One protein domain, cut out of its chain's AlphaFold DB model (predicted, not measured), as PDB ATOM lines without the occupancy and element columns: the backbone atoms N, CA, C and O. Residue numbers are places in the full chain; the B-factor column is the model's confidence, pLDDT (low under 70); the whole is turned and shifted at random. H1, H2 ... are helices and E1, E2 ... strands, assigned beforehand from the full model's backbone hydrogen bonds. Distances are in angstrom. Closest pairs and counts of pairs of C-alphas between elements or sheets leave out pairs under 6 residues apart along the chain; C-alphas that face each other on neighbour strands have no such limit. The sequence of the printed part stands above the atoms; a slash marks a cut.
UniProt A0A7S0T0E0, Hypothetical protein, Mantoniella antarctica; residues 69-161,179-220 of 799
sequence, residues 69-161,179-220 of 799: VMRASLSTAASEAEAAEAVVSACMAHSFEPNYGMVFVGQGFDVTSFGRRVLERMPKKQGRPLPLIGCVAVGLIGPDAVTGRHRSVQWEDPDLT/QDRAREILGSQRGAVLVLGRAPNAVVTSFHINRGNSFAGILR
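This is residues 69 to 161 and 179 to 220 of the 799 residues of the protein "Hypothetical protein" of Mantoniella antarctica (UniProt A0A7S0T0E0). A four-stranded sheet, E1, E6, E2, E3 in order, has helices H1 and H2 packed over one face, while the hairpin E4 and E5 folds over the opposite face near the end of E1. Small helix H3 lies far out at one end, and the unnamed stretch 199 to 220 runs back past edge strand E3. The 135 printed residues run E1 H1 E2 H2 E3 E4 E5 H3 E6, three helices and six strands; the class is mixed, the large sheet mixed, the hairpin antiparallel. The whole is compact, with a radius of gyration of the C-alphas of 15.0 A, and only just elongated, spanning 51 by 33 by 22 A.

E6, residues 192 to 198, is antiparallel to E1, residues 69 to 75, with N 71 and O 196 at 2.9 A, and to E2, residues 100 to 105, with N 102 and O 195 at 2.8 A. E2 is parallel to E3, residues 132 to 136, with N 103 and O 133 at 2.8 A. H1, residues 80 to 92, is on the sheet at a height of 7.7 A; its closest C-alphas to E1 are Val 87 and Ser 73, 5.2 A. H2, residues 111 to 121, is on the same face at 9.1 A and touches H1, Ala 84 to Val 118 being the closest C-alphas at 5.7 A, at a steep tilt of 53 degrees. E1, H1, E2 form a split strand-helix-strand unit, E6 between its strands, and E2, H2, E3 an unsplit one; both crossovers are right-handed. Hairpin E4, residues 139 to 143, and E5, residues 150 to 154, has N 140 and O 153 at 2.8 A; the closest C-alphas of E4 and E1 are Gly 142 and Leu 74, 5.2 A. H3, residues 179 to 187, is not on the sheet. In H1, H2 and H3 every O i to N i+4 pair is within hydrogen-bond range.

E1 begins at C-alpha 69 (30.511, 1.952, -14.979) and is 20.5 A long; H1 is 18.0 A. E6, 19.9 A, ends at C-alpha 198 (34.599, 5.209, -15.640).

The farthest C-alphas, Gln 179 and Asn 201, are 52.1 A apart. Residues 162 to 178 are not printed, a gap of 12.5 A between C-alphas 161 and 179. Of the links printed whole, none is long. The model's pLDDT is under 70 at 126, 158, 160 to 161, 179 to 188 and 202 to 220.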
ATOM      1  N   VAL A  69      30.462   3.148 -14.124       86.12
ATOM      2  CA  VAL A  69      30.511   1.952 -14.979       86.12
ATOM      3  C   VAL A  69      31.902   1.325 -14.913       86.12
ATOM      4  O   VAL A  69      32.898   1.980 -15.220       86.12
ATOM      5  N   MET A  70      31.966   0.041 -14.562       91.44
ATOM      6  CA  MET A  70      33.182  -0.776 -14.612       91.44
ATOM      7  C   MET A  70      33.012  -1.929 -15.602       91.44
ATOM      8  O   MET A  70      31.907  -2.434 -15.800       91.44
ATOM      9  N   ARG A  71      34.118  -2.349 -16.217       93.44
ATOM     10  CA  ARG A  71      34.206  -3.506 -17.112       93.44
ATOM     11  C   ARG A  71      35.432  -4.319 -16.748       93.44
ATOM     12  O   ARG A  71      36.509  -3.743 -16.673       93.44
ATOM     13  N   ALA A  72      35.267  -5.616 -16.533       95.38
ATOM     14  CA  ALA A  72      36.365  -6.549 -16.314       95.38
ATOM     15  C   ALA A  72      36.466  -7.514 -17.498       95.38
ATOM     16  O   ALA A  72      35.443  -7.846 -18.094       95.38
ATOM     17  N   SER A  73      37.673  -7.988 -17.796       97.25
ATOM     18  CA  SER A  73      37.907  -9.126 -18.684       97.25
ATOM     19  C   SER A  73      39.161  -9.879 -18.254       97.25
ATOM     20  O   SER A  73      40.179  -9.250 -17.973       97.25
ATOM     21  N   LEU A  74      39.075 -11.208 -18.233       97.44
ATOM     22  CA  LEU A  74      40.133 -12.171 -17.920       97.44
ATOM     23  C   LEU A  74      40.668 -12.790 -19.215       97.44
ATOM     24  O   LEU A  74      39.871 -13.231 -20.030       97.44
ATOM     25  N   SER A  75      41.980 -12.878 -19.416       97.56
ATOM     26  CA  SER A  75      42.571 -13.716 -20.470       97.56
ATOM     27  C   SER A  75      43.518 -14.739 -19.866       97.56
ATOM     28  O   SER A  75      44.231 -14.427 -18.912       97.56
ATOM     29  N   THR A  76      43.519 -15.941 -20.442       96.38
ATOM     30  CA  THR A  76      44.386 -17.073 -20.079       96.38
ATOM     31  C   THR A  76      45.315 -17.472 -21.231       96.38
ATOM     32  O   THR A  76      45.705 -18.630 -21.350       96.38
ATOM     33  N   ALA A  77      45.598 -16.535 -22.140       96.38
ATOM     34  CA  ALA A  77      46.521 -16.742 -23.252       96.38
ATOM     35  C   ALA A  77      47.963 -16.947 -22.758       96.38
ATOM     36  O   ALA A  77      48.388 -16.325 -21.784       96.38
ATOM     37  N   ALA A  78      48.738 -17.783 -23.454       94.88
ATOM     38  CA  ALA A  78      50.093 -18.148 -23.032       94.88
ATOM     39  C   ALA A  78      51.109 -16.992 -23.160       94.88
ATOM     40  O   ALA A  78      52.111 -16.958 -22.435       94.88
ATOM     41  N   SER A  79      50.865 -16.037 -24.067       96.44
ATOM     42  CA  SER A  79      51.747 -14.889 -24.295       96.44
ATOM     43  C   SER A  79      51.204 -13.590 -23.682       96.44
ATOM     44  O   SER A  79      50.020 -13.275 -23.768       96.44
ATOM     45  N   GLU A  80      52.096 -12.784 -23.094       96.31
ATOM     46  CA  GLU A  80      51.754 -11.500 -22.454       96.31
ATOM     47  C   GLU A  80      51.132 -10.498 -23.448       96.31
ATOM     48  O   GLU A  80      50.295  -9.672 -23.084       96.31
ATOM     49  N   ALA A  81      51.526 -10.581 -24.724       97.06
ATOM     50  CA  ALA A  81      51.016  -9.728 -25.795       97.06
ATOM     51  C   ALA A  81      49.566 -10.062 -26.165       97.06
ATOM     52  O   ALA A  81      48.725  -9.166 -26.187       97.06
ATOM     53  N   GLU A  82      49.275 -11.338 -26.404       97.50
ATOM     54  CA  GLU A  82      47.941 -11.861 -26.711       97.50
ATOM     55  C   GLU A  82      46.991 -11.722 -25.514       97.50
ATOM     56  O   GLU A  82      45.843 -11.312 -25.672       97.50
ATOM     57  N   ALA A  83      47.485 -11.967 -24.295       97.38
ATOM     58  CA  ALA A  83      46.716 -11.766 -23.074       97.38
ATOM     59  C   ALA A  83      46.308 -10.293 -22.898       97.38
ATOM     60  O   ALA A  83      45.133 -10.017 -22.642       97.38
ATOM     61  N   ALA A  84      47.233  -9.347 -23.110       97.88
ATOM     62  CA  ALA A  84      46.933  -7.914 -23.108       97.88
ATOM     63  C   ALA A  84      45.979  -7.511 -24.249       97.88
ATOM     64  O   ALA A  84      45.105  -6.666 -24.051       97.88
ATOM     65  N   GLU A  85      46.109  -8.121 -25.429       97.75
ATOM     66  CA  GLU A  85      45.240  -7.861 -26.579       97.75
ATOM     67  C   GLU A  85      43.805  -8.320 -26.351       97.75
ATOM     68  O   GLU A  85      42.876  -7.539 -26.560       97.75
ATOM     69  N   ALA A  86      43.625  -9.541 -25.853       97.75
ATOM     70  CA  ALA A  86      42.322 -10.108 -25.557       97.75
ATOM     71  C   ALA A  86      41.573  -9.273 -24.504       97.75
ATOM     72  O   ALA A  86      40.436  -8.868 -24.748       97.75
ATOM     73  N   VAL A  87      42.203  -8.932 -23.368       97.62
ATOM     74  CA  VAL A  87      41.512  -8.168 -22.308       97.62
ATOM     75  C   VAL A  87      41.229  -6.715 -22.693       97.62
ATOM     76  O   VAL A  87      40.184  -6.185 -22.312       97.62
ATOM     77  N   VAL A  88      42.109  -6.060 -23.465       97.19
ATOM     78  CA  VAL A  88      41.833  -4.712 -23.996       97.19
ATOM     79  C   VAL A  88      40.687  -4.777 -25.001       97.19
ATOM     80  O   VAL A  88      39.737  -4.005 -24.876       97.19
ATOM     81  N   SER A  89      40.732  -5.721 -25.943       96.88
ATOM     82  CA  SER A  89      39.708  -5.868 -26.982       96.88
ATOM     83  C   SER A  89      38.340  -6.168 -26.378       96.88
ATOM     84  O   SER A  89      37.382  -5.467 -26.688       96.88
ATOM     85  N   ALA A  90      38.243  -7.122 -25.449       96.75
ATOM     86  CA  ALA A  90      36.992  -7.483 -24.783       96.75
ATOM     87  C   ALA A  90      36.406  -6.331 -23.942       96.75
ATOM     88  O   ALA A  90      35.222  -6.005 -24.066       96.75
ATOM     89  N   CYS A  91      37.225  -5.640 -23.138       96.12
ATOM     90  CA  CYS A  91      36.756  -4.485 -22.365       96.12
ATOM     91  C   CYS A  91      36.303  -3.316 -23.264       96.12
ATOM     92  O   CYS A  91      35.291  -2.669 -22.968       96.12
ATOM     93  N   MET A  92      37.011  -3.073 -24.373       94.81
ATOM     94  CA  MET A  92      36.736  -1.992 -25.331       94.81
ATOM     95  C   MET A  92      35.751  -2.373 -26.454       94.81
ATOM     96  O   MET A  92      35.359  -1.500 -27.225       94.81
ATOM     97  N   ALA A  93      35.275  -3.625 -26.515       94.94
ATOM     98  CA  ALA A  93      34.359  -4.141 -27.546       94.94
ATOM     99  C   ALA A  93      32.984  -3.446 -27.593       94.94
ATOM    100  O   ALA A  93      32.151  -3.755 -28.439       94.94
ATOM    101  N   HIS A  94      32.694  -2.546 -26.653       88.81
ATOM    102  CA  HIS A  94      31.574  -1.613 -26.746       88.81
ATOM    103  C   HIS A  94      32.111  -0.215 -26.428       88.81
ATOM    104  O   HIS A  94      33.061  -0.086 -25.657       88.81
ATOM    105  N   SER A  95      31.468   0.830 -26.954       85.38
ATOM    106  CA  SER A  95      31.881   2.231 -26.803       85.38
ATOM    107  C   SER A  95      31.958   2.681 -25.334       85.38
ATOM    108  O   SER A  95      30.982   3.171 -24.759       85.38
ATOM    109  N   PHE A  96      33.133   2.518 -24.731       86.62
ATOM    110  CA  PHE A  96      33.401   2.789 -23.327       86.62
ATOM    111  C   PHE A  96      34.591   3.736 -23.177       86.62
ATOM    112  O   PHE A  96      35.592   3.631 -23.882       86.62
ATOM    113  N   GLU A  97      34.476   4.685 -22.250       91.19
ATOM    114  CA  GLU A  97      35.489   5.711 -22.012       91.19
ATOM    115  C   GLU A  97      35.962   5.649 -20.555       91.19
ATOM    116  O   GLU A  97      35.386   6.336 -19.704       91.19
ATOM    117  N   PRO A  98      36.971   4.822 -20.232       94.31
ATOM    118  CA  PRO A  98      37.488   4.743 -18.875       94.31
ATOM    119  C   PRO A  98      38.202   6.031 -18.455       94.31
ATOM    120  O   PRO A  98      38.764   6.768 -19.266       94.31
ATOM    121  N   ASN A  99      38.198   6.280 -17.148       94.38
ATOM    122  CA  ASN A  99      38.987   7.318 -16.489       94.38
ATOM    123  C   ASN A  99      40.180   6.732 -15.718       94.38
ATOM    124  O   ASN A  99      41.127   7.459 -15.438       94.38
ATOM    125  N   TYR A 100      40.145   5.431 -15.414       95.06
ATOM    126  CA  TYR A 100      41.252   4.650 -14.867       95.06
ATOM    127  C   TYR A 100      41.156   3.189 -15.330       95.06
ATOM    128  O   TYR A 100      40.116   2.746 -15.822       95.06
ATOM    129  N   GLY A 101      42.239   2.438 -15.149       96.31
ATOM    130  CA  GLY A 101      42.243   0.984 -15.276       96.31
ATOM    131  C   GLY A 101      42.970   0.317 -14.111       96.31
ATOM    132  O   GLY A 101      43.809   0.925 -13.449       96.31
ATOM    133  N   MET A 102      42.652  -0.945 -13.866       97.31
ATOM    134  CA  MET A 102      43.341  -1.822 -12.925       97.31
ATOM    135  C   MET A 102      43.794  -3.059 -13.692       97.31
ATOM    136  O   MET A 102      43.010  -3.646 -14.435       97.31
ATOM    137  N   VAL A 103      45.056  -3.425 -13.531       97.31
ATOM    138  CA  VAL A 103      45.691  -4.598 -14.123       97.31
ATOM    139  C   VAL A 103      46.040  -5.531 -12.978       97.31
ATOM    140  O   VAL A 103      46.865  -5.189 -12.132       97.31
ATOM    141  N   PHE A 104      45.415  -6.700 -12.968       97.31
ATOM    142  CA  PHE A 104      45.774  -7.796 -12.083       97.31
ATOM    143  C   PHE A 104      46.394  -8.896 -12.941       97.31
ATOM    144  O   PHE A 104      45.757  -9.351 -13.889       97.31
ATOM    145  N   VAL A 105      47.620  -9.313 -12.641       97.00
ATOM    146  CA  VAL A 105      48.283 -10.433 -13.327       97.00
ATOM    147  C   VAL A 105      48.504 -11.587 -12.361       97.00
ATOM    148  O   VAL A 105      48.761 -11.371 -11.177       97.00
ATOM    149  N   GLY A 106      48.378 -12.808 -12.870       95.19
ATOM    150  CA  GLY A 106      48.798 -14.014 -12.175       95.19
ATOM    151  C   GLY A 106      50.312 -14.190 -12.200       95.19
ATOM    152  O   GLY A 106      51.053 -13.340 -12.704       95.19
ATOM    153  N   GLN A 107      50.774 -15.334 -11.700       88.69
ATOM    154  CA  GLN A 107      52.165 -15.732 -11.883       88.69
ATOM    155  C   GLN A 107      52.475 -15.930 -13.385       88.69
ATOM    156  O   GLN A 107      51.598 -16.243 -14.192       88.69
ATOM    157  N   GLY A 108      53.730 -15.687 -13.776       91.44
ATOM    158  CA  GLY A 108      54.196 -15.826 -15.164       91.44
ATOM    159  C   GLY A 108      54.050 -14.594 -16.075       91.44
ATOM    160  O   GLY A 108      54.499 -14.664 -17.218       91.44
ATOM    161  N   PHE A 109      53.497 -13.469 -15.600       95.38
ATOM    162  CA  PHE A 109      53.520 -12.172 -16.301       95.38
ATOM    163  C   PHE A 109      54.111 -11.059 -15.420       95.38
ATOM    164  O   PHE A 109      53.817 -10.978 -14.229       95.38
ATOM    165  N   ASP A 110      54.892 -10.147 -16.009       95.50
ATOM    166  CA  ASP A 110      55.355  -8.939 -15.314       95.50
ATOM    167  C   ASP A 110      54.266  -7.855 -15.350       95.50
ATOM    168  O   ASP A 110      53.835  -7.410 -16.416       95.50
ATOM    169  N   VAL A 111      53.869  -7.369 -14.170       96.00
ATOM    170  CA  VAL A 111      52.918  -6.255 -13.983       96.00
ATOM    171  C   VAL A 111      53.300  -5.034 -14.833       96.00
ATOM    172  O   VAL A 111      52.436  -4.358 -15.398       96.00
ATOM    173  N   THR A 112      54.597  -4.738 -14.906       95.94
ATOM    174  CA  THR A 112      55.161  -3.549 -15.552       95.94
ATOM    175  C   THR A 112      55.020  -3.644 -17.067       95.94
ATOM    176  O   THR A 112      54.546  -2.706 -17.712       95.94
ATOM    177  N   SER A 113      55.391  -4.788 -17.638       96.88
ATOM    178  CA  SER A 113      55.369  -5.045 -19.077       96.88
ATOM    179  C   SER A 113      53.968  -5.337 -19.594       96.88
ATOM    180  O   SER A 113      53.567  -4.716 -20.579       96.88
ATOM    181  N   PHE A 114      53.158  -6.119 -18.876       97.44
ATOM    182  CA  PHE A 114      51.737  -6.270 -19.191       97.44
ATOM    183  C   PHE A 114      51.011  -4.917 -19.143       97.44
ATOM    184  O   PHE A 114      50.304  -4.547 -20.082       97.44
ATOM    185  N   GLY A 115      51.230  -4.120 -18.089       96.81
ATOM    186  CA  GLY A 115      50.648  -2.782 -17.967       96.81
ATOM    187  C   GLY A 115      51.089  -1.829 -19.087       96.81
ATOM    188  O   GLY A 115      50.267  -1.064 -19.596       96.81
ATOM    189  N   ARG A 116      52.347  -1.921 -19.544       96.69
ATOM    190  CA  ARG A 116      52.839  -1.201 -20.730       96.69
ATOM    191  C   ARG A 116      52.100  -1.642 -22.000       96.69
ATOM    192  O   ARG A 116      51.578  -0.786 -22.709       96.69
ATOM    193  N   ARG A 117      51.945  -2.951 -22.242       97.50
ATOM    194  CA  ARG A 117      51.201  -3.482 -23.403       97.50
ATOM    195  C   ARG A 117      49.724  -3.096 -23.411       97.50
ATOM    196  O   ARG A 117      49.157  -2.902 -24.486       97.50
ATOM    197  N   VAL A 118      49.105  -2.957 -22.237       97.06
ATOM    198  CA  VAL A 118      47.752  -2.396 -22.102       97.06
ATOM    199  C   VAL A 118      47.742  -0.916 -22.502       97.06
ATOM    200  O   VAL A 118      46.893  -0.522 -23.295       97.06
ATOM    201  N   LEU A 119      48.685  -0.095 -22.022       95.81
ATOM    202  CA  LEU A 119      48.786   1.324 -22.412       95.81
ATOM    203  C   LEU A 119      49.055   1.523 -23.913       95.81
ATOM    204  O   LEU A 119      48.523   2.459 -24.508       95.81
ATOM    205  N   GLU A 120      49.855   0.651 -24.524       95.81
ATOM    206  CA  GLU A 120      50.162   0.666 -25.960       95.81
ATOM    207  C   GLU A 120      48.933   0.355 -26.826       95.81
ATOM    208  O   GLU A 120      48.729   1.008 -27.851       95.81
ATOM    209  N   ARG A 121      48.108  -0.613 -26.401       95.56
ATOM    210  CA  ARG A 121      46.889  -1.052 -27.106       95.56
ATOM    211  C   ARG A 121      45.670  -0.173 -26.835       95.56
ATOM    212  O   ARG A 121      44.772  -0.092 -27.672       95.56
ATOM    213  N   MET A 122      45.608   0.487 -25.680       94.38
ATOM    214  CA  MET A 122      44.496   1.373 -25.341       94.38
ATOM    215  C   MET A 122      44.488   2.621 -26.246       94.38
ATOM    216  O   MET A 122      45.514   3.287 -26.398       94.38
ATOM    217  N   PRO A 123      43.334   3.000 -26.835       90.50
ATOM    218  CA  PRO A 123      43.275   4.113 -27.779       90.50
ATOM    219  C   PRO A 123      43.666   5.434 -27.102       90.50
ATOM    220  O   PRO A 123      43.026   5.871 -26.142       90.50
ATOM    221  N   LYS A 124      44.720   6.082 -27.622       85.81
ATOM    222  CA  LYS A 124      45.378   7.268 -27.034       85.81
ATOM    223  C   LYS A 124      44.461   8.498 -27.002       85.81
ATOM    224  O   LYS A 124      44.493   9.366 -27.876       85.81
ATOM    225  N   LYS A 125      43.626   8.581 -25.968       74.56
ATOM    226  CA  LYS A 125      42.558   9.578 -25.836       74.56
ATOM    227  C   LYS A 125      43.120  10.958 -25.474       74.56
ATOM    228  O   LYS A 125      43.574  11.191 -24.358       74.56
ATOM    229  N   GLN A 126      43.059  11.891 -26.427       62.84
ATOM    230  CA  GLN A 126      43.302  13.332 -26.221       62.84
ATOM    231  C   GLN A 126      44.634  13.678 -25.516       62.84
ATOM    232  O   GLN A 126      44.715  14.646 -24.759       62.84
ATOM    233  N   GLY A 127      45.691  12.896 -25.765       82.44
ATOM    234  CA  GLY A 127      47.038  13.176 -25.250       82.44
ATOM    235  C   GLY A 127      47.219  12.984 -23.739       82.44
ATOM    236  O   GLY A 127      48.155  13.547 -23.176       82.44
ATOM    237  N   ARG A 128      46.351  12.213 -23.068       84.81
ATOM    238  CA  ARG A 128      46.552  11.798 -21.669       84.81
ATOM    239  C   ARG A 128      46.603  10.268 -21.571       84.81
ATOM    240  O   ARG A 128      45.651   9.630 -22.023       84.81
ATOM    241  N   PRO A 129      47.659   9.668 -20.987       88.62
ATOM    242  CA  PRO A 129      47.663   8.238 -20.701       88.62
ATOM    243  C   PRO A 129      46.600   7.917 -19.642       88.62
ATOM    244  O   PRO A 129      46.341   8.717 -18.736       88.62
ATOM    245  N   LEU A 130      45.975   6.745 -19.759       94.12
ATOM    246  CA  LEU A 130      45.032   6.248 -18.762       94.12
ATOM    247  C   LEU A 130      45.815   5.864 -17.492       94.12
ATOM    248  O   LEU A 130      46.761   5.087 -17.603       94.12
ATOM    249  N   PRO A 131      45.462   6.351 -16.288       95.00
ATOM    250  CA  PRO A 131      46.120   5.891 -15.073       95.00
ATOM    251  C   PRO A 131      45.783   4.413 -14.837       95.00
ATOM    252  O   PRO A 131      44.621   4.069 -14.602       95.00
ATOM    253  N   LEU A 132      46.804   3.555 -14.908       96.12
ATOM    254  CA  LEU A 132      46.712   2.139 -14.560       96.12
ATOM    255  C   LEU A 132      47.241   1.881 -13.146       96.12
ATOM    256  O   LEU A 132      48.241   2.466 -12.724       96.12
ATOM    257  N   ILE A 133      46.583   0.962 -12.446       95.69
ATOM    258  CA  ILE A 133      47.028   0.396 -11.170       95.69
ATOM    259  C   ILE A 133      47.450  -1.051 -11.428       95.69
ATOM    260  O   ILE A 133      46.607  -1.850 -11.826       95.69
ATOM    261  N   GLY A 134      48.723  -1.387 -11.226       96.31
ATOM    262  CA  GLY A 134      49.225  -2.756 -11.368       96.31
ATOM    263  C   GLY A 134      49.230  -3.528 -10.045       96.31
ATOM    264  O   GLY A 134      49.578  -2.962  -9.008       96.31
ATOM    265  N   CYS A 135      48.873  -4.813 -10.089       95.81
ATOM    266  CA  CYS A 135      48.868  -5.732  -8.952       95.81
ATOM    267  C   CYS A 135      49.180  -7.168  -9.418       95.81
ATOM    268  O   CYS A 135      48.692  -7.586 -10.468       95.81
ATOM    269  N   VAL A 136      49.941  -7.935  -8.630       95.25
ATOM    270  CA  VAL A 136      50.029  -9.404  -8.769       95.25
ATOM    271  C   VAL A 136      48.910 -10.036  -7.935       95.25
ATOM    272  O   VAL A 136      48.543  -9.482  -6.897       95.25
ATOM    273  N   ALA A 137      48.345 -11.160  -8.374       93.62
ATOM    274  CA  ALA A 137      47.313 -11.895  -7.648       93.62
ATOM    275  C   ALA A 137      47.553 -13.415  -7.691       93.62
ATOM    276  O   ALA A 137      47.861 -13.968  -8.741       93.62
ATOM    277  N   VAL A 138      47.336 -14.093  -6.558       92.81
ATOM    278  CA  VAL A 138      47.411 -15.569  -6.430       92.81
ATOM    279  C   VAL A 138      46.167 -16.264  -7.021       92.81
ATOM    280  O   VAL A 138      46.169 -17.460  -7.297       92.81
ATOM    281  N   GLY A 139      45.110 -15.502  -7.317       94.56
ATOM    282  CA  GLY A 139      43.974 -15.963  -8.112       94.56
ATOM    283  C   GLY A 139      43.271 -14.810  -8.825       94.56
ATOM    284  O   GLY A 139      43.214 -13.690  -8.313       94.56
ATOM    285  N   LEU A 140      42.736 -15.083 -10.014       96.38
ATOM    286  CA  LEU A 140      41.980 -14.154 -10.848       96.38
ATOM    287  C   LEU A 140      40.614 -14.746 -11.195       96.38
ATOM    288  O   LEU A 140      40.519 -15.846 -11.734       96.38
ATOM    289  N   ILE A 141      39.553 -13.976 -10.952       96.25
ATOM    290  CA  ILE A 141      38.179 -14.338 -11.311       96.25
ATOM    291  C   ILE A 141      37.609 -13.241 -12.209       96.25
ATOM    292  O   ILE A 141      37.675 -12.058 -11.874       96.25
ATOM    293  N   GLY A 142      37.035 -13.620 -13.349       96.75
ATOM    294  CA  GLY A 142      36.428 -12.666 -14.277       96.75
ATOM    295  C   GLY A 142      35.801 -13.320 -15.509       96.75
ATOM    296  O   GLY A 142      35.958 -14.525 -15.716       96.75
ATOM    297  N   PRO A 143      35.071 -12.551 -16.334       97.00
ATOM    298  CA  PRO A 143      34.583 -13.026 -17.622       97.00
ATOM    299  C   PRO A 143      35.759 -13.186 -18.593       97.00
ATOM    300  O   PRO A 143      36.519 -12.249 -18.832       97.00
ATOM    301  N   ASP A 144      35.911 -14.390 -19.127       97.50
ATOM    302  CA  ASP A 144      36.915 -14.768 -20.115       97.50
ATOM    303  C   ASP A 144      36.783 -13.932 -21.402       97.50
ATOM    304  O   ASP A 144      35.687 -13.747 -21.929       97.50
ATOM    305  N   ALA A 145      37.904 -13.421 -21.905       97.06
ATOM    306  CA  ALA A 145      37.964 -12.422 -22.969       97.06
ATOM    307  C   ALA A 145      37.488 -12.937 -24.334       97.06
ATOM    308  O   ALA A 145      37.063 -12.143 -25.171       97.06
ATOM    309  N   VAL A 146      37.560 -14.252 -24.560       95.31
ATOM    310  CA  VAL A 146      37.188 -14.894 -25.829       95.31
ATOM    311  C   VAL A 146      35.745 -15.399 -25.779       95.31
ATOM    312  O   VAL A 146      34.990 -15.241 -26.733       95.31
ATOM    313  N   THR A 147      35.338 -16.001 -24.658       96.38
ATOM    314  CA  THR A 147      34.049 -16.701 -24.517       96.38
ATOM    315  C   THR A 147      32.989 -15.927 -23.732       96.38
ATOM    316  O   THR A 147      31.832 -16.348 -23.693       96.38
ATOM    317  N   GLY A 148      33.361 -14.842 -23.046       95.44
ATOM    318  CA  GLY A 148      32.496 -14.064 -22.149       95.44
ATOM    319  C   GLY A 148      32.045 -14.802 -20.879       95.44
ATOM    320  O   GLY A 148      31.347 -14.223 -20.044       95.44
ATOM    321  N   ARG A 149      32.412 -16.080 -20.709       96.50
ATOM    322  CA  ARG A 149      32.013 -16.908 -19.563       96.50
ATOM    323  C   ARG A 149      32.898 -16.607 -18.362       96.50
ATOM    324  O   ARG A 149      34.101 -16.445 -18.506       96.50
ATOM    325  N   HIS A 150      32.321 -16.572 -17.164       95.75
ATOM    326  CA  HIS A 150      33.119 -16.407 -15.952       95.75
ATOM    327  C   HIS A 150      34.035 -17.619 -15.752       95.75
ATOM    328  O   HIS A 150      33.570 -18.759 -15.777       95.75
ATOM    329  N   ARG A 151      35.328 -17.359 -15.554       96.25
ATOM    330  CA  ARG A 151      36.338 -18.340 -15.153       96.25
ATOM    331  C   ARG A 151      37.017 -17.881 -13.865       96.25
ATOM    332  O   ARG A 151      37.084 -16.684 -13.579       96.25
ATOM    333  N   SER A 152      37.521 -18.856 -13.119       94.75
ATOM    334  CA  SER A 152      38.511 -18.669 -12.063       94.75
ATOM    335  C   SER A 152      39.814 -19.297 -12.546       94.75
ATOM    336  O   SER A 152      39.781 -20.394 -13.103       94.75
ATOM    337  N   VAL A 153      40.931 -18.608 -12.348       94.31
ATOM    338  CA  VAL A 153      42.283 -19.158 -12.470       94.31
ATOM    339  C   VAL A 153      42.963 -18.919 -11.135       94.31
ATOM    340  O   VAL A 153      42.933 -17.802 -10.621       94.31
ATOM    341  N   GLN A 154      43.544 -19.962 -10.563       93.62
ATOM    342  CA  GLN A 154      44.242 -19.904  -9.288       93.62
ATOM    343  C   GLN A 154      45.613 -20.531  -9.486       93.62
ATOM    344  O   GLN A 154      45.712 -21.618 -10.052       93.62
ATOM    345  N   TRP A 155      46.651 -19.840  -9.027       87.94
ATOM    346  CA  TRP A 155      47.996 -20.392  -8.984       87.94
ATOM    347  C   TRP A 155      48.175 -21.101  -7.650       87.94
ATOM    348  O   TRP A 155      47.809 -20.574  -6.597       87.94
ATOM    349  N   GLU A 156      48.724 -22.308  -7.705       84.38
ATOM    350  CA  GLU A 156      49.354 -22.907  -6.537       84.38
ATOM    351  C   GLU A 156      50.600 -22.068  -6.253       84.38
ATOM    352  O   GLU A 156      51.450 -21.896  -7.125       84.38
ATOM    353  N   ASP A 157      50.653 -21.454  -5.074       77.00
ATOM    354  CA  ASP A 157      51.778 -20.612  -4.684       77.00
ATOM    355  C   ASP A 157      52.959 -21.534  -4.327       77.00
ATOM    356  O   ASP A 157      52.846 -22.286  -3.352       77.00
ATOM    357  N   PRO A 158      54.060 -21.547  -5.108       66.88
ATOM    358  CA  PRO A 158      55.141 -22.516  -4.930       66.88
ATOM    359  C   PRO A 158      55.902 -22.314  -3.614       66.88
ATOM    360  O   PRO A 158      56.559 -23.239  -3.150       66.88
ATOM    361  N   ASP A 159      55.771 -21.142  -2.985       70.19
ATOM    362  CA  ASP A 159      56.348 -20.850  -1.670       70.19
ATOM    363  C   ASP A 159      55.413 -21.275  -0.510       70.19
ATOM    364  O   ASP A 159      55.797 -21.195   0.658       70.19
ATOM    365  N   LEU A 160      54.184 -21.735  -0.807       62.88
ATOM    366  CA  LEU A 160      53.202 -22.242   0.167       62.88
ATOM    367  C   LEU A 160      52.978 -23.763   0.096       62.88
ATOM    368  O   LEU A 160      52.121 -24.282   0.817       62.88
ATOM    369  N   THR A 161      53.746 -24.502  -0.713       59.81
ATOM    370  CA  THR A 161      53.877 -25.953  -0.511       59.81
ATOM    371  C   THR A 161      54.651 -26.185   0.784       59.81
ATOM    372  O   THR A 161      55.872 -26.045   0.820       59.81
ATOM    373  N   GLN A 179      56.069 -34.780 -10.787       55.66
ATOM    374  CA  GLN A 179      56.103 -33.387 -10.333       55.66
ATOM    375  C   GLN A 179      56.638 -32.424 -11.389       55.66
ATOM    376  O   GLN A 179      56.047 -31.367 -11.568       55.66
ATOM    377  N   ASP A 180      57.707 -32.758 -12.112       61.84
ATOM    378  CA  ASP A 180      58.257 -31.834 -13.112       61.84
ATOM    379  C   ASP A 180      57.298 -31.648 -14.295       61.84
ATOM    380  O   ASP A 180      57.075 -30.522 -14.742       61.84
ATOM    381  N   ARG A 181      56.600 -32.713 -14.712       56.75
ATOM    382  CA  ARG A 181      55.508 -32.616 -15.693       56.75
ATOM    383  C   ARG A 181      54.292 -31.856 -15.146       56.75
ATOM    384  O   ARG A 181      53.627 -31.140 -15.891       56.75
ATOM    385  N   ALA A 182      54.002 -31.965 -13.848       55.31
ATOM    386  CA  ALA A 182      52.980 -31.144 -13.200       55.31
ATOM    387  C   ALA A 182      53.395 -29.662 -13.142       55.31
ATOM    388  O   ALA A 182      52.572 -28.805 -13.441       55.31
ATOM    389  N   ARG A 183      54.665 -29.347 -12.851       57.41
ATOM    390  CA  ARG A 183      55.230 -27.984 -12.882       57.41
ATOM    391  C   ARG A 183      55.239 -27.391 -14.290       57.41
ATOM    392  O   ARG A 183      54.973 -26.205 -14.433       57.41
ATOM    393  N   GLU A 184      55.476 -28.194 -15.324       59.84
ATOM    394  CA  GLU A 184      55.345 -27.781 -16.726       59.84
ATOM    395  C   GLU A 184      53.887 -27.407 -17.064       59.84
ATOM    396  O   GLU A 184      53.613 -26.319 -17.577       59.84
ATOM    397  N   ILE A 185      52.927 -28.262 -16.691       56.81
ATOM    398  CA  ILE A 185      51.491 -28.045 -16.938       56.81
ATOM    399  C   ILE A 185      50.931 -26.883 -16.095       56.81
ATOM    400  O   ILE A 185      50.157 -26.072 -16.609       56.81
ATOM    401  N   LEU A 186      51.334 -26.742 -14.830       56.56
ATOM    402  CA  LEU A 186      50.902 -25.657 -13.939       56.56
ATOM    403  C   LEU A 186      51.599 -24.331 -14.273       56.56
ATOM    404  O   LEU A 186      50.940 -23.297 -14.326       56.56
ATOM    405  N   GLY A 187      52.892 -24.356 -14.609       59.00
ATOM    406  CA  GLY A 187      53.655 -23.195 -15.083       59.00
ATOM    407  C   GLY A 187      53.199 -22.661 -16.448       59.00
ATOM    408  O   GLY A 187      53.496 -21.513 -16.796       59.00
ATOM    409  N   SER A 188      52.433 -23.455 -17.207       64.12
ATOM    410  CA  SER A 188      51.723 -22.993 -18.405       64.12
ATOM    411  C   SER A 188      50.478 -22.149 -18.090       64.12
ATOM    412  O   SER A 188      50.058 -21.351 -18.931       64.12
ATOM    413  N   GLN A 189      49.899 -22.262 -16.883       80.31
ATOM    414  CA  GLN A 189      48.759 -21.435 -16.497       80.31
ATOM    415  C   GLN A 189      49.220 -19.999 -16.264       80.31
ATOM    416  O   GLN A 189      49.820 -19.664 -15.247       80.31
ATOM    417  N   ARG A 190      48.892 -19.121 -17.207       93.25
ATOM    418  CA  ARG A 190      49.088 -17.673 -17.102       93.25
ATOM    419  C   ARG A 190      47.740 -16.985 -17.190       93.25
ATOM    420  O   ARG A 190      46.810 -17.489 -17.818       93.25
ATOM    421  N   GLY A 191      47.615 -15.834 -16.541       95.62
ATOM    422  CA  GLY A 191      46.341 -15.135 -16.461       95.62
ATOM    423  C   GLY A 191      46.506 -13.648 -16.215       95.62
ATOM    424  O   GLY A 191      47.407 -13.221 -15.496       95.62
ATOM    425  N   ALA A 192      45.612 -12.854 -16.792       97.44
ATOM    426  CA  ALA A 192      45.528 -11.428 -16.517       97.44
ATOM    427  C   ALA A 192      44.079 -10.939 -16.563       97.44
ATOM    428  O   ALA A 192      43.322 -11.321 -17.453       97.44
ATOM    429  N   VAL A 193      43.707 -10.062 -15.630       97.12
ATOM    430  CA  VAL A 193      42.437  -9.332 -15.615       97.12
ATOM    431  C   VAL A 193      42.708  -7.848 -15.813       97.12
ATOM    432  O   VAL A 193      43.425  -7.222 -15.029       97.12
ATOM    433  N   LEU A 194      42.055  -7.264 -16.814       96.81
ATOM    434  CA  LEU A 194      41.937  -5.818 -16.956       96.81
ATOM    435  C   LEU A 194      40.560  -5.379 -16.456       96.81
ATOM    436  O   LEU A 194      39.545  -5.807 -17.004       96.81
ATOM    437  N   VAL A 195      40.523  -4.491 -15.462       96.81
ATOM    438  CA  VAL A 195      39.304  -3.794 -15.030       96.81
ATOM    439  C   VAL A 195      39.384  -2.330 -15.449       96.81
ATOM    440  O   VAL A 195      40.152  -1.555 -14.886       96.81
ATOM    441  N   LEU A 196      38.592  -1.927 -16.437       96.25
ATOM    442  CA  LEU A 196      38.483  -0.539 -16.884       96.25
ATOM    443  C   LEU A 196      37.305   0.147 -16.182       96.25
ATOM    444  O   LEU A 196      36.178  -0.348 -16.218       96.25
ATOM    445  N   GLY A 197      37.552   1.301 -15.560       95.25
ATOM    446  CA  GLY A 197      36.558   2.030 -14.773       95.25
ATOM    447  C   GLY A 197      36.319   3.450 -15.276       95.25
ATOM    448  O   GLY A 197      37.258   4.203 -15.540       95.25
ATOM    449  N   ARG A 198      35.046   3.837 -15.384       93.25
ATOM    450  CA  ARG A 198      34.599   5.209 -15.640       93.25
ATOM    451  C   ARG A 198      33.957   5.750 -14.369       93.25
ATOM    452  O   ARG A 198      33.014   5.163 -13.850       93.25
ATOM    453  N   ALA A 199      34.469   6.876 -13.892       87.75
ATOM    454  CA  ALA A 199      34.008   7.552 -12.689       87.75
ATOM    455  C   ALA A 199      33.979   9.064 -12.976       87.75
ATOM    456  O   ALA A 199      34.962   9.767 -12.727       87.75
ATOM    457  N   PRO A 200      32.892   9.587 -13.573       73.44
ATOM    458  CA  PRO A 200      32.815  10.991 -13.942       73.44
ATOM    459  C   PRO A 200      32.932  11.868 -12.691       73.44
ATOM    460  O   PRO A 200      32.280  11.619 -11.679       73.44
ATOM    461  N   ASN A 201      33.755  12.913 -12.794       74.06
ATOM    462  CA  ASN A 201      34.174  13.815 -11.711       74.06
ATOM    463  C   ASN A 201      35.177  13.232 -10.691       74.06
ATOM    464  O   ASN A 201      35.694  13.996  -9.877       74.06
ATOM    465  N   ALA A 202      35.533  11.943 -10.747       59.56
ATOM    466  CA  ALA A 202      36.610  11.400  -9.921       59.56
ATOM    467  C   ALA A 202      37.982  11.739 -10.530       59.56
ATOM    468  O   ALA A 202      38.422  11.135 -11.510       59.56
ATOM    469  N   VAL A 203      38.686  12.707  -9.938       59.12
ATOM    470  CA  VAL A 203      40.087  12.981 -10.282       59.12
ATOM    471  C   VAL A 203      40.973  11.981  -9.541       59.12
ATOM    472  O   VAL A 203      41.327  12.192  -8.383       59.12
ATOM    473  N   VAL A 204      41.342  10.891 -10.215       53.09
ATOM    474  CA  VAL A 204      42.338   9.932  -9.718       53.09
ATOM    475  C   VAL A 204      43.705  10.622  -9.648       53.09
ATOM    476  O   VAL A 204      44.389  10.786 -10.657       53.09
ATOM    477  N   THR A 205      44.094  11.061  -8.450       39.34
ATOM    478  CA  THR A 205      45.393  11.699  -8.177       39.34
ATOM    479  C   THR A 205      46.448  10.682  -7.742       39.34
ATOM    480  O   THR A 205      47.587  10.745  -8.212       39.34
ATOM    481  N   SER A 206      46.064   9.720  -6.897       35.12
ATOM    482  CA  SER A 206      46.848   8.543  -6.515       35.12
ATOM    483  C   SER A 206      45.942   7.406  -6.024       35.12
ATOM    484  O   SER A 206      44.794   7.626  -5.645       35.12
ATOM    485  N   PHE A 207      46.486   6.190  -6.006       36.59
ATOM    486  CA  PHE A 207      45.944   5.032  -5.296       36.59
ATOM    487  C   PHE A 207      47.055   4.435  -4.421       36.59
ATOM    488  O   PHE A 207      48.228   4.492  -4.794       36.59
ATOM    489  N   HIS A 208      46.690   3.854  -3.278       29.73
ATOM    490  CA  HIS A 208      47.605   3.117  -2.405       29.73
ATOM    491  C   HIS A 208      47.049   1.713  -2.159       29.73
ATOM    492  O   HIS A 208      46.022   1.562  -1.504       29.73
ATOM    493  N   ILE A 209      47.742   0.698  -2.678       34.00
ATOM    494  CA  ILE A 209      47.523  -0.711  -2.329       34.00
ATOM    495  C   ILE A 209      48.467  -1.053  -1.170       34.00
ATOM    496  O   ILE A 209      49.622  -0.619  -1.156       34.00
ATOM    497  N   ASN A 210      47.964  -1.783  -0.173       29.16
ATOM    498  CA  ASN A 210      48.747  -2.172   0.998       29.16
ATOM    499  C   ASN A 210      49.687  -3.342   0.649       29.16
ATOM    500  O   ASN A 210      49.283  -4.266  -0.050       29.16
ATOM    501  N   ARG A 211      50.939  -3.308   1.120       35.25
ATOM    502  CA  ARG A 211      51.960  -4.304   0.757       35.25
ATOM    503  C   ARG A 211      51.920  -5.522   1.682       35.25
ATOM    504  O   ARG A 211      52.596  -5.531   2.705       35.25
ATOM    505  N   GLY A 212      51.193  -6.555   1.265       29.09
ATOM    506  CA  GLY A 212      51.578  -7.946   1.511       29.09
ATOM    507  C   GLY A 212      52.114  -8.523   0.200       29.09
ATOM    508  O   GLY A 212      51.401  -8.473  -0.794       29.09
ATOM    509  N   ASN A 213      53.377  -8.962   0.184       28.44
ATOM    510  CA  ASN A 213      54.066  -9.696  -0.894       28.44
ATOM    511  C   ASN A 213      53.612  -9.382  -2.339       28.44
ATOM    512  O   ASN A 213      53.164 -10.257  -3.074       28.44
ATOM    513  N   SER A 214      53.717  -8.121  -2.772       32.28
ATOM    514  CA  SER A 214      53.454  -7.731  -4.166       32.28
ATOM    515  C   SER A 214      54.192  -6.455  -4.567       32.28
ATOM    516  O   SER A 214      54.131  -5.432  -3.873       32.28
ATOM    517  N   PHE A 215      54.845  -6.493  -5.729       33.16
ATOM    518  CA  PHE A 215      55.358  -5.302  -6.401       33.16
ATOM    519  C   PHE A 215      54.213  -4.595  -7.138       33.16
ATOM    520  O   PHE A 215      53.523  -5.190  -7.960       33.16
ATOM    521  N   ALA A 216      54.021  -3.308  -6.848       37.50
ATOM    522  CA  ALA A 216      53.015  -2.465  -7.487       37.50
ATOM    523  C   ALA A 216      53.667  -1.168  -7.980       37.50
ATOM    524  O   ALA A 216      54.190  -0.383  -7.183       37.50
ATOM    525  N   GLY A 217      53.639  -0.955  -9.298       37.84
ATOM    526  CA  GLY A 217      54.117   0.258  -9.960       37.84
ATOM    527  C   GLY A 217      52.957   1.123 -10.455       37.84
ATOM    528  O   GLY A 217      51.990   0.613 -11.018       37.84
ATOM    529  N   ILE A 218      53.063   2.444 -10.282       38.56
ATOM    530  CA  ILE A 218      52.190   3.407 -10.969       38.56
ATOM    531  C   ILE A 218      52.869   3.756 -12.293       38.56
ATOM    532  O   ILE A 218      53.809   4.551 -12.316       38.56
ATOM    533  N   LEU A 219      52.403   3.156 -13.387       40.69
ATOM    534  CA  LEU A 219      52.962   3.399 -14.715       40.69
ATOM    535  C   LEU A 219      52.604   4.810 -15.206       40.69
ATOM    536  O   LEU A 219      51.439   5.214 -15.208       40.69
ATOM    537  N   ARG A 220      53.626   5.559 -15.629       40.22
ATOM    538  CA  ARG A 220      53.526   6.847 -16.327       40.22
ATOM    539  C   ARG A 220      54.649   6.932 -17.355       40.22
ATOM    540  O   ARG A 220      55.784   6.597 -17.030       40.22
TER     541      ARG A 220